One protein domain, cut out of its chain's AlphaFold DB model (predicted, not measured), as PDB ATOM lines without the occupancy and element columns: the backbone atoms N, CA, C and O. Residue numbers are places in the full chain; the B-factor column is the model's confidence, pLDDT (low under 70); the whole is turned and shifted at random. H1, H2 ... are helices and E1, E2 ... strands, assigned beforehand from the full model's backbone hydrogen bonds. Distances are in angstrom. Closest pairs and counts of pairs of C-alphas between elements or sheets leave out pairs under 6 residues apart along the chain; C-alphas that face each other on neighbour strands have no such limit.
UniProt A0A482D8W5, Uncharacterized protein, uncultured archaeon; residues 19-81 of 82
ATOM      1  N   TYR A  19     -23.950  40.890  50.940       81.25
ATOM      2  CA  TYR A  19     -22.788  40.795  50.066       81.25
ATOM      3  C   TYR A  19     -21.757  39.873  50.702       81.25
ATOM      4  O   TYR A  19     -21.302  40.120  51.821       81.25
ATOM      5  N   VAL A  20     -21.368  38.833  49.971       81.50
ATOM      6  CA  VAL A  20     -20.297  37.930  50.382       81.50
ATOM      7  C   VAL A  20     -19.091  38.197  49.483       81.50
ATOM      8  O   VAL A  20     -19.215  38.071  48.260       81.50
ATOM      9  N   PRO A  21     -17.932  38.589  50.047       76.56
ATOM     10  CA  PRO A  21     -16.709  38.707  49.261       76.56
ATOM     11  C   PRO A  21     -16.406  37.360  48.589       76.56
ATOM     12  O   PRO A  21     -16.711  36.316  49.157       76.56
ATOM     13  N   ASP A  22     -15.865  37.400  47.370       81.25
ATOM     14  CA  ASP A  22     -15.651  36.260  46.454       81.25
ATOM     15  C   ASP A  22     -16.895  35.776  45.678       81.25
ATOM     16  O   ASP A  22     -16.758  35.354  44.531       81.25
ATOM     17  N   ILE A  23     -18.107  35.919  46.227       81.69
ATOM     18  CA  ILE A  23     -19.332  35.369  45.616       81.69
ATOM     19  C   ILE A  23     -20.207  36.458  44.975       81.69
ATOM     20  O   ILE A  23     -20.659  36.312  43.838       81.69
ATOM     21  N   GLY A  24     -20.436  37.569  45.679       83.69
ATOM     22  CA  GLY A  24     -21.261  38.682  45.207       83.69
ATOM     23  C   GLY A  24     -22.498  38.948  46.064       83.69
ATOM     24  O   GLY A  24     -22.516  38.687  47.266       83.69
ATOM     25  N   TYR A  25     -23.524  39.531  45.442       83.50
ATOM     26  CA  TYR A  25     -24.774  39.883  46.114       83.50
ATOM     27  C   TYR A  25     -25.730  38.695  46.134       83.50
ATOM     28  O   TYR A  25     -26.021  38.109  45.092       83.50
ATOM     29  N   ILE A  26     -26.255  38.386  47.315       82.50
ATOM     30  CA  ILE A  26     -27.121  37.236  47.559       82.50
ATOM     31  C   ILE A  26     -28.475  37.730  48.061       82.50
ATOM     32  O   ILE A  26     -28.566  38.400  49.094       82.50
ATOM     33  N   CYS A  27     -29.544  37.386  47.347       84.12
ATOM     34  CA  CYS A  27     -30.898  37.707  47.789       84.12
ATOM     35  C   CYS A  27     -31.327  36.816  48.961       84.12
ATOM     36  O   CYS A  27     -30.771  35.741  49.197       84.12
ATOM     37  N   ASN A  28     -32.351  37.257  49.688       82.19
ATOM     38  CA  ASN A  28     -32.877  36.508  50.827       82.19
ATOM     39  C   ASN A  28     -33.459  35.138  50.414       82.19
ATOM     40  O   ASN A  28     -33.346  34.174  51.162       82.19
ATOM     41  N   GLU A  29     -34.018  35.024  49.203       82.44
ATOM     42  CA  GLU A  29     -34.497  33.742  48.659       82.44
ATOM     43  C   GLU A  29     -33.358  32.731  48.498       82.44
ATOM     44  O   GLU A  29     -33.443  31.634  49.035       82.44
ATOM     45  N   CYS A  30     -32.254  33.122  47.850       79.62
ATOM     46  CA  CYS A  30     -31.096  32.241  47.672       79.62
ATOM     47  C   CYS A  30     -30.470  31.842  49.015       79.62
ATOM     48  O   CYS A  30     -29.993  30.722  49.159       79.62
ATOM     49  N   GLN A  31     -30.489  32.740  50.006       83.12
ATOM     50  CA  GLN A  31     -30.043  32.411  51.362       83.12
ATOM     51  C   GLN A  31     -30.949  31.374  52.031       83.12
ATOM     52  O   GLN A  31     -30.440  30.498  52.726       83.12
ATOM     53  N   ASN A  32     -32.268  31.474  51.857       82.31
ATOM     54  CA  ASN A  32     -33.204  30.495  52.405       82.31
ATOM     55  C   ASN A  32     -33.090  29.145  51.698       82.31
ATOM     56  O   ASN A  32     -32.942  28.150  52.395       82.31
ATOM     57  N   GLU A  33     -33.038  29.113  50.363       82.75
ATOM     58  CA  GLU A  33     -32.811  27.872  49.605       82.75
ATOM     59  C   GLU A  33     -31.529  27.172  50.074       82.75
ATOM     60  O   GLU A  33     -31.532  25.982  50.385       82.75
ATOM     61  N   PHE A  34     -30.433  27.926  50.201       82.69
ATOM     62  CA  PHE A  34     -29.167  27.379  50.676       82.69
ATOM     63  C   PHE A  34     -29.268  26.845  52.113       82.69
ATOM     64  O   PHE A  34     -28.766  25.761  52.408       82.69
ATOM     65  N   LYS A  35     -29.953  27.564  53.013       80.94
ATOM     66  CA  LYS A  35     -30.212  27.086  54.381       80.94
ATOM     67  C   LYS A  35     -31.055  25.819  54.388       80.94
ATOM     68  O   LYS A  35     -30.765  24.934  55.186       80.94
ATOM     69  N   GLU A  36     -32.072  25.709  53.540       81.44
ATOM     70  CA  GLU A  36     -32.904  24.508  53.438       81.44
ATOM     71  C   GLU A  36     -32.076  23.305  52.979       81.44
ATOM     72  O   GLU A  36     -32.092  22.271  53.646       81.44
ATOM     73  N   ILE A  37     -31.261  23.467  51.932       76.06
ATOM     74  CA  ILE A  37     -30.345  22.426  51.437       76.06
ATOM     75  C   ILE A  37     -29.347  22.014  52.529       76.06
ATOM     76  O   ILE A  37     -29.180  20.827  52.811       76.06
ATOM     77  N   SER A  38     -28.739  22.994  53.203       72.44
ATOM     78  CA  SER A  38     -27.776  22.759  54.286       72.44
ATOM     79  C   SER A  38     -28.419  22.072  55.503       72.44
ATOM     80  O   SER A  38     -27.822  21.186  56.115       72.44
ATOM     81  N   THR A  39     -29.674  22.407  55.825       68.44
ATOM     82  CA  THR A  39     -30.413  21.806  56.950       68.44
ATOM     83  C   THR A  39     -30.793  20.352  56.664       68.44
ATOM     84  O   THR A  39     -30.737  19.520  57.572       68.44
ATOM     85  N   ILE A  40     -31.123  20.013  55.413       63.22
ATOM     86  CA  ILE A  40     -31.394  18.627  54.991       63.22
ATOM     87  C   ILE A  40     -30.141  17.750  55.161       63.22
ATOM     88  O   ILE A  40     -30.258  16.573  55.507       63.22
ATOM     89  N   GLY A  41     -28.947  18.326  54.983       58.28
ATOM     90  CA  GLY A  41     -27.671  17.622  55.114       58.28
ATOM     91  C   GLY A  41     -27.264  17.246  56.544       58.28
ATOM     92  O   GLY A  41     -26.461  16.331  56.707       58.28
ATOM     93  N   ASN A  42     -27.804  17.899  57.585       55.22
ATOM     94  CA  ASN A  42     -27.431  17.675  58.999       55.22
ATOM     95  C   ASN A  42     -25.903  17.628  59.246       55.22
ATOM     96  O   ASN A  42     -25.408  16.918  60.123       55.22
ATOM     97  N   LEU A  43     -25.140  18.369  58.444       56.00
ATOM     98  CA  LEU A  43     -23.688  18.419  58.502       56.00
ATOM     99  C   LEU A  43     -23.278  19.722  59.184       56.00
ATOM    100  O   LEU A  43     -23.631  20.821  58.759       56.00
ATOM    101  N   THR A  44     -22.515  19.604  60.266       59.81
ATOM    102  CA  THR A  44     -21.780  20.728  60.849       59.81
ATOM    103  C   THR A  44     -20.654  21.110  59.892       59.81
ATOM    104  O   THR A  44     -19.524  20.654  60.056       59.81
ATOM    105  N   HIS A  45     -20.974  21.893  58.867       66.94
ATOM    106  CA  HIS A  45     -19.986  22.390  57.920       66.94
ATOM    107  C   HIS A  45     -19.141  23.492  58.557       66.94
ATOM    108  O   HIS A  45     -19.635  24.363  59.281       66.94
ATOM    109  N   THR A  46     -17.845  23.457  58.276       77.12
ATOM    110  CA  THR A  46     -16.920  24.534  58.633       77.12
ATOM    111  C   THR A  46     -17.225  25.774  57.777       77.12
ATOM    112  O   THR A  46     -17.713  25.641  56.657       77.12
ATOM    113  N   GLU A  47     -16.898  26.989  58.236       79.19
ATOM    114  CA  GLU A  47     -17.147  28.235  57.470       79.19
ATOM    115  C   GLU A  47     -16.581  28.182  56.034       79.19
ATOM    116  O   GLU A  47     -17.185  28.701  55.096       79.19
ATOM    117  N   LEU A  48     -15.446  27.497  55.851       79.50
ATOM    118  CA  LEU A  48     -14.836  27.268  54.540       79.50
ATOM    119  C   LEU A  48     -15.688  26.380  53.626       79.50
ATOM    120  O   LEU A  48     -15.805  26.679  52.443       79.50
ATOM    121  N   GLU A  49     -16.283  25.315  54.157       81.81
ATOM    122  CA  GLU A  49     -17.118  24.394  53.376       81.81
ATOM    123  C   GLU A  49     -18.413  25.079  52.950       81.81
ATOM    124  O   GLU A  49     -18.744  25.072  51.769       81.81
ATOM    125  N   ILE A  50     -19.046  25.807  53.879       82.25
ATOM    126  CA  ILE A  50     -20.229  26.631  53.595       82.25
ATOM    127  C   ILE A  50     -19.933  27.620  52.467       82.25
ATOM    128  O   ILE A  50     -20.763  27.814  51.583       82.25
ATOM    129  N   ARG A  51     -18.752  28.251  52.476       83.31
ATOM    130  CA  ARG A  51     -18.367  29.201  51.427       83.31
ATOM    131  C   ARG A  51     -18.223  28.521  50.064       83.31
ATOM    132  O   ARG A  51     -18.715  29.068  49.082       83.31
ATOM    133  N   VAL A  52     -17.561  27.365  50.003       84.69
ATOM    134  CA  VAL A  52     -17.376  26.612  48.749       84.69
ATOM    135  C   VAL A  52     -18.725  26.156  48.196       84.69
ATOM    136  O   VAL A  52     -19.019  26.409  47.031       84.69
ATOM    137  N   GLU A  53     -19.580  25.578  49.038       84.62
ATOM    138  CA  GLU A  53     -20.916  25.139  48.629       84.62
ATOM    139  C   GLU A  53     -21.792  26.308  48.181       84.62
ATOM    140  O   GLU A  53     -22.498  26.204  47.180       84.62
ATOM    141  N   LEU A  54     -21.733  27.446  48.882       83.56
ATOM    142  CA  LEU A  54     -22.480  28.642  48.501       83.56
ATOM    143  C   LEU A  54     -21.999  29.188  47.152       83.56
ATOM    144  O   LEU A  54     -22.813  29.601  46.328       83.56
ATOM    145  N   GLU A  55     -20.690  29.169  46.898       86.00
ATOM    146  CA  GLU A  55     -20.126  29.563  45.610       86.00
ATOM    147  C   GLU A  55     -20.611  28.639  44.481       86.00
ATOM    148  O   GLU A  55     -21.024  29.120  43.422       86.00
ATOM    149  N   GLU A  56     -20.611  27.321  44.698       84.75
ATOM    150  CA  GLU A  56     -21.142  26.353  43.732       84.75
ATOM    151  C   GLU A  56     -22.648  26.535  43.502       84.75
ATOM    152  O   GLU A  56     -23.097  26.574  42.353       84.75
ATOM    153  N   PHE A  57     -23.418  26.754  44.569       83.62
ATOM    154  CA  PHE A  57     -24.856  27.017  44.515       83.62
ATOM    155  C   PHE A  57     -25.205  28.306  43.753       83.62
ATOM    156  O   PHE A  57     -26.218  28.390  43.058       83.62
ATOM    157  N   MET A  58     -24.372  29.341  43.854       79.50
ATOM    158  CA  MET A  58     -24.598  30.582  43.108       79.50
ATOM    159  C   MET A  58     -24.172  30.487  41.639       79.50
ATOM    160  O   MET A  58     -24.675  31.249  40.805       79.50
ATOM    161  N   LYS A  59     -23.292  29.537  41.295       82.50
ATOM    162  CA  LYS A  59     -22.943  29.217  39.901       82.50
ATOM    163  C   LYS A  59     -24.036  28.413  39.196       82.50
ATOM    164  O   LYS A  59     -24.154  28.530  37.970       82.50
ATOM    165  N   THR A  60     -24.841  27.635  39.922       76.81
ATOM    166  CA  THR A  60     -25.987  26.917  39.351       76.81
ATOM    167  C   THR A  60     -27.163  27.863  39.060       76.81
ATOM    168  O   THR A  60     -27.477  28.760  39.851       76.81
ATOM    169  N   PRO A  61     -27.817  27.723  37.891       72.38
ATOM    170  CA  PRO A  61     -28.943  28.573  37.520       72.38
ATOM    171  C   PRO A  61     -30.160  28.295  38.413       72.38
ATOM    172  O   PRO A  61     -30.529  27.142  38.610       72.38
ATOM    173  N   LYS A  62     -30.842  29.348  38.892       66.31
ATOM    174  CA  LYS A  62     -32.099  29.215  39.668       66.31
ATOM    175  C   LYS A  62     -33.199  28.479  38.879       66.31
ATOM    176  O   LYS A  62     -34.080  27.862  39.463       66.31
ATOM    177  N   ASN A  63     -33.126  28.511  37.545       57.84
ATOM    178  CA  ASN A  63     -34.161  27.978  36.659       57.84
ATOM    179  C   ASN A  63     -34.263  26.448  36.591       57.84
ATOM    180  O   ASN A  63     -35.177  25.960  35.935       57.84
ATOM    181  N   ASP A  64     -33.361  25.709  37.233       51.72
ATOM    182  CA  ASP A  64     -33.454  24.244  37.292       51.72
ATOM    183  C   ASP A  64     -34.540  23.768  38.278       51.72
ATOM    184  O   ASP A  64     -35.016  22.647  38.173       51.72
ATOM    185  N   TYR A  65     -34.986  24.636  39.197       50.06
ATOM    186  CA  TYR A  65     -36.004  24.302  40.204       50.06
ATOM    187  C   TYR A  65     -37.395  24.905  39.948       50.06
ATOM    188  O   TYR A  65     -38.360  24.447  40.547       50.06
ATOM    189  N   ASP A  66     -37.522  25.906  39.068       49.41
ATOM    190  CA  ASP A  66     -38.799  26.616  38.830       49.41
ATOM    191  C   ASP A  66     -39.445  26.274  37.470       49.41
ATOM    192  O   ASP A  66     -40.584  26.644  37.200       49.41
ATOM    193  N   ASN A  67     -38.735  25.549  36.592       50.12
ATOM    194  CA  ASN A  67     -39.204  25.233  35.235       50.12
ATOM    195  C   ASN A  67     -39.366  23.741  34.912       50.12
ATOM    196  O   ASN A  67     -39.667  23.417  33.759       50.12
ATOM    197  N   GLU A  68     -39.275  22.834  35.885       50.94
ATOM    198  CA  GLU A  68     -39.873  21.511  35.703       50.94
ATOM    199  C   GLU A  68     -41.277  21.545  36.297       50.94
ATOM    200  O   GLU A  68     -41.490  21.454  37.501       50.94
ATOM    201  N   LYS A  69     -42.236  21.793  35.399       52.62
ATOM    202  CA  LYS A  69     -43.668  21.629  35.625       52.62
ATOM    203  C   LYS A  69     -43.901  20.444  36.555       52.62
ATOM    204  O   LYS A  69     -43.379  19.366  36.293       52.62
ATOM    205  N   ASP A  70     -44.750  20.630  37.553       52.06
ATOM    206  CA  ASP A  70     -45.430  19.553  38.263       52.06
ATOM    207  C   ASP A  70     -46.198  18.709  37.220       52.06
ATOM    208  O   ASP A  70     -47.384  18.919  36.950       52.06
ATOM    209  N   ILE A  71     -45.504  17.803  36.522       58.75
ATOM    210  CA  ILE A  71     -46.139  16.814  35.666       58.75
ATOM    211  C   ILE A  71     -46.747  15.844  36.664       58.75
ATOM    212  O   ILE A  71     -46.082  14.954  37.194       58.75
ATOM    213  N   THR A  72     -48.019  16.062  36.982       61.56
ATOM    214  CA  THR A  72     -48.780  15.120  37.798       61.56
ATOM    215  C   THR A  72     -48.626  13.729  37.189       61.56
ATOM    216  O   THR A  72     -48.598  13.579  35.966       61.56
ATOM    217  N   ALA A  73     -48.541  12.693  38.029       61.00
ATOM    218  CA  ALA A  73     -48.385  11.310  37.568       61.00
ATOM    219  C   ALA A  73     -49.402  10.942  36.460       61.00
ATOM    220  O   ALA A  73     -49.084  10.209  35.527       61.00
ATOM    221  N   ASP A  74     -50.597  11.536  36.515       63.75
ATOM    222  CA  ASP A  74     -51.669  11.407  35.524       63.75
ATOM    223  C   ASP A  74     -51.297  11.924  34.113       63.75
ATOM    224  O   ASP A  74     -51.723  11.369  33.100       63.75
ATOM    225  N   GLU A  75     -50.474  12.968  34.008       69.50
ATOM    226  CA  GLU A  75     -49.967  13.503  32.737       69.50
ATOM    227  C   GLU A  75     -48.780  12.681  32.196       69.50
ATOM    228  O   GLU A  75     -48.684  12.461  30.986       69.50
ATOM    229  N   PHE A  76     -47.963  12.092  33.079       70.88
ATOM    230  CA  PHE A  76     -46.913  11.139  32.700       70.88
ATOM    231  C   PHE A  76     -47.488   9.860  32.063       70.88
ATOM    232  O   PHE A  76     -47.067   9.461  30.974       70.88
ATOM    233  N   PHE A  77     -48.500   9.235  32.683       72.31
ATOM    234  CA  PHE A  77     -49.107   8.009  32.145       72.31
ATOM    235  C   PHE A  77     -49.891   8.239  30.848       72.31
ATOM    236  O   PHE A  77     -49.921   7.354  29.989       72.31
ATOM    237  N   ARG A  78     -50.474   9.430  30.651       71.94
ATOM    238  CA  ARG A  78     -51.135   9.800  29.388       71.94
ATOM    239  C   ARG A  78     -50.164   9.922  28.221       71.94
ATOM    240  O   ARG A  78     -50.516   9.539  27.111       71.94
ATOM    241  N   ASN A  79     -48.948  10.404  28.462       69.19
ATOM    242  CA  ASN A  79     -47.954  10.569  27.401       69.19
ATOM    243  C   ASN A  79     -47.252   9.249  27.020       69.19
ATOM    244  O   ASN A  79     -46.643   9.160  25.955       69.19
ATOM    245  N   HIS A  80     -47.353   8.222  27.874       62.81
ATOM    246  CA  HIS A  80     -46.687   6.927  27.695       62.81
ATOM    247  C   HIS A  80     -47.618   5.745  27.384       62.81
ATOM    248  O   HIS A  80     -47.129   4.654  27.089       62.81
ATOM    249  N   SER A  81     -48.936   5.946  27.408       53.50
ATOM    250  CA  SER A  81     -49.915   4.927  27.019       53.50
ATOM    251  C   SER A  81     -50.283   5.108  25.547       53.50
ATOM    252  O   SER A  81     -51.120   5.945  25.209       53.50
TER     253      SER A  81
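This is residues 19 to 81 of the 82 residues of an uncharacterized protein of uncultured archaeon (UniProt A0A482D8W5). A small compact body with a long arm: two helices, H1 and H2, stand at a steep angle to each other with a loop joining them, the opening stretch with the short strand E1 lies near H2, and residues 63 to 81 stick out as a thin tail with the turn H3 at its root and the short helix H4 toward its tip. The printed part has 63 residues with one named strand and four named helices, in the order E1, H1, H2, H3, H4, and its class is mostly helix. E1 pairs with no named strand. The whole is only just extended, close to loose, with a radius of gyration of the C-alphas of 16.4 A; it spans 51 by 25 by 17 A, and the tail makes the length.

Residues 19 to 20 pair with residues 24 to 25 of E1, residues 24 to 26, antiparallel. E1 and H1, residues 28 to 41, meet only through their link, which is tight with 1 residue. H1 and H2, residues 47 to 59, are close but not clearly touching, with 2 pairs of C-alphas within 8 A; the closest C-alphas, those of Phe 34 and Leu 54, are 7.1 A apart. Their lines stand at a steep tilt of 59 degrees, and they run opposite ways. E1 and H2 are near each other, with 5 pairs of C-alphas within 10 A. H3, residues 63 to 66, is apart from H1 and from H2, and H4, residues 73 to 80, is apart from H3. In H1, H2 and H4 every O i to N i+4 pair is within hydrogen-bond range; H3 is too short for such a pair, and its one O i to N i+3 pair is not within range.

E1 begins with C-alpha 24 at (-21.261, 38.682, 45.207). H1 has 14 residues and measures 20.1 A from first to last C-alpha, starting at C-alpha 28 at (-32.877, 36.508, 50.827). H2 has 13 residues and measures 18.5 A. H3 has 4 residues. H4 measures 10.9 A and ends with C-alpha 80 at (-46.687, 6.927, 27.695).

The two C-alphas farthest apart, those of Pro 21 and Ser 81, are 52.3 A apart. Residues 39 to 44, of which 39 to 41 belong to H1, stand free, as do residues 63 to 81; without them the body of 38 residues spans 23 by 21 by 16 A. The printed part has no cut and no long link; the link from H3 to H4, with 6 residues, is short. The mean pLDDT of the printed part is 72.2, and residues 39 to 45, 62 to 75 and 79 to 81 of the model are under 70.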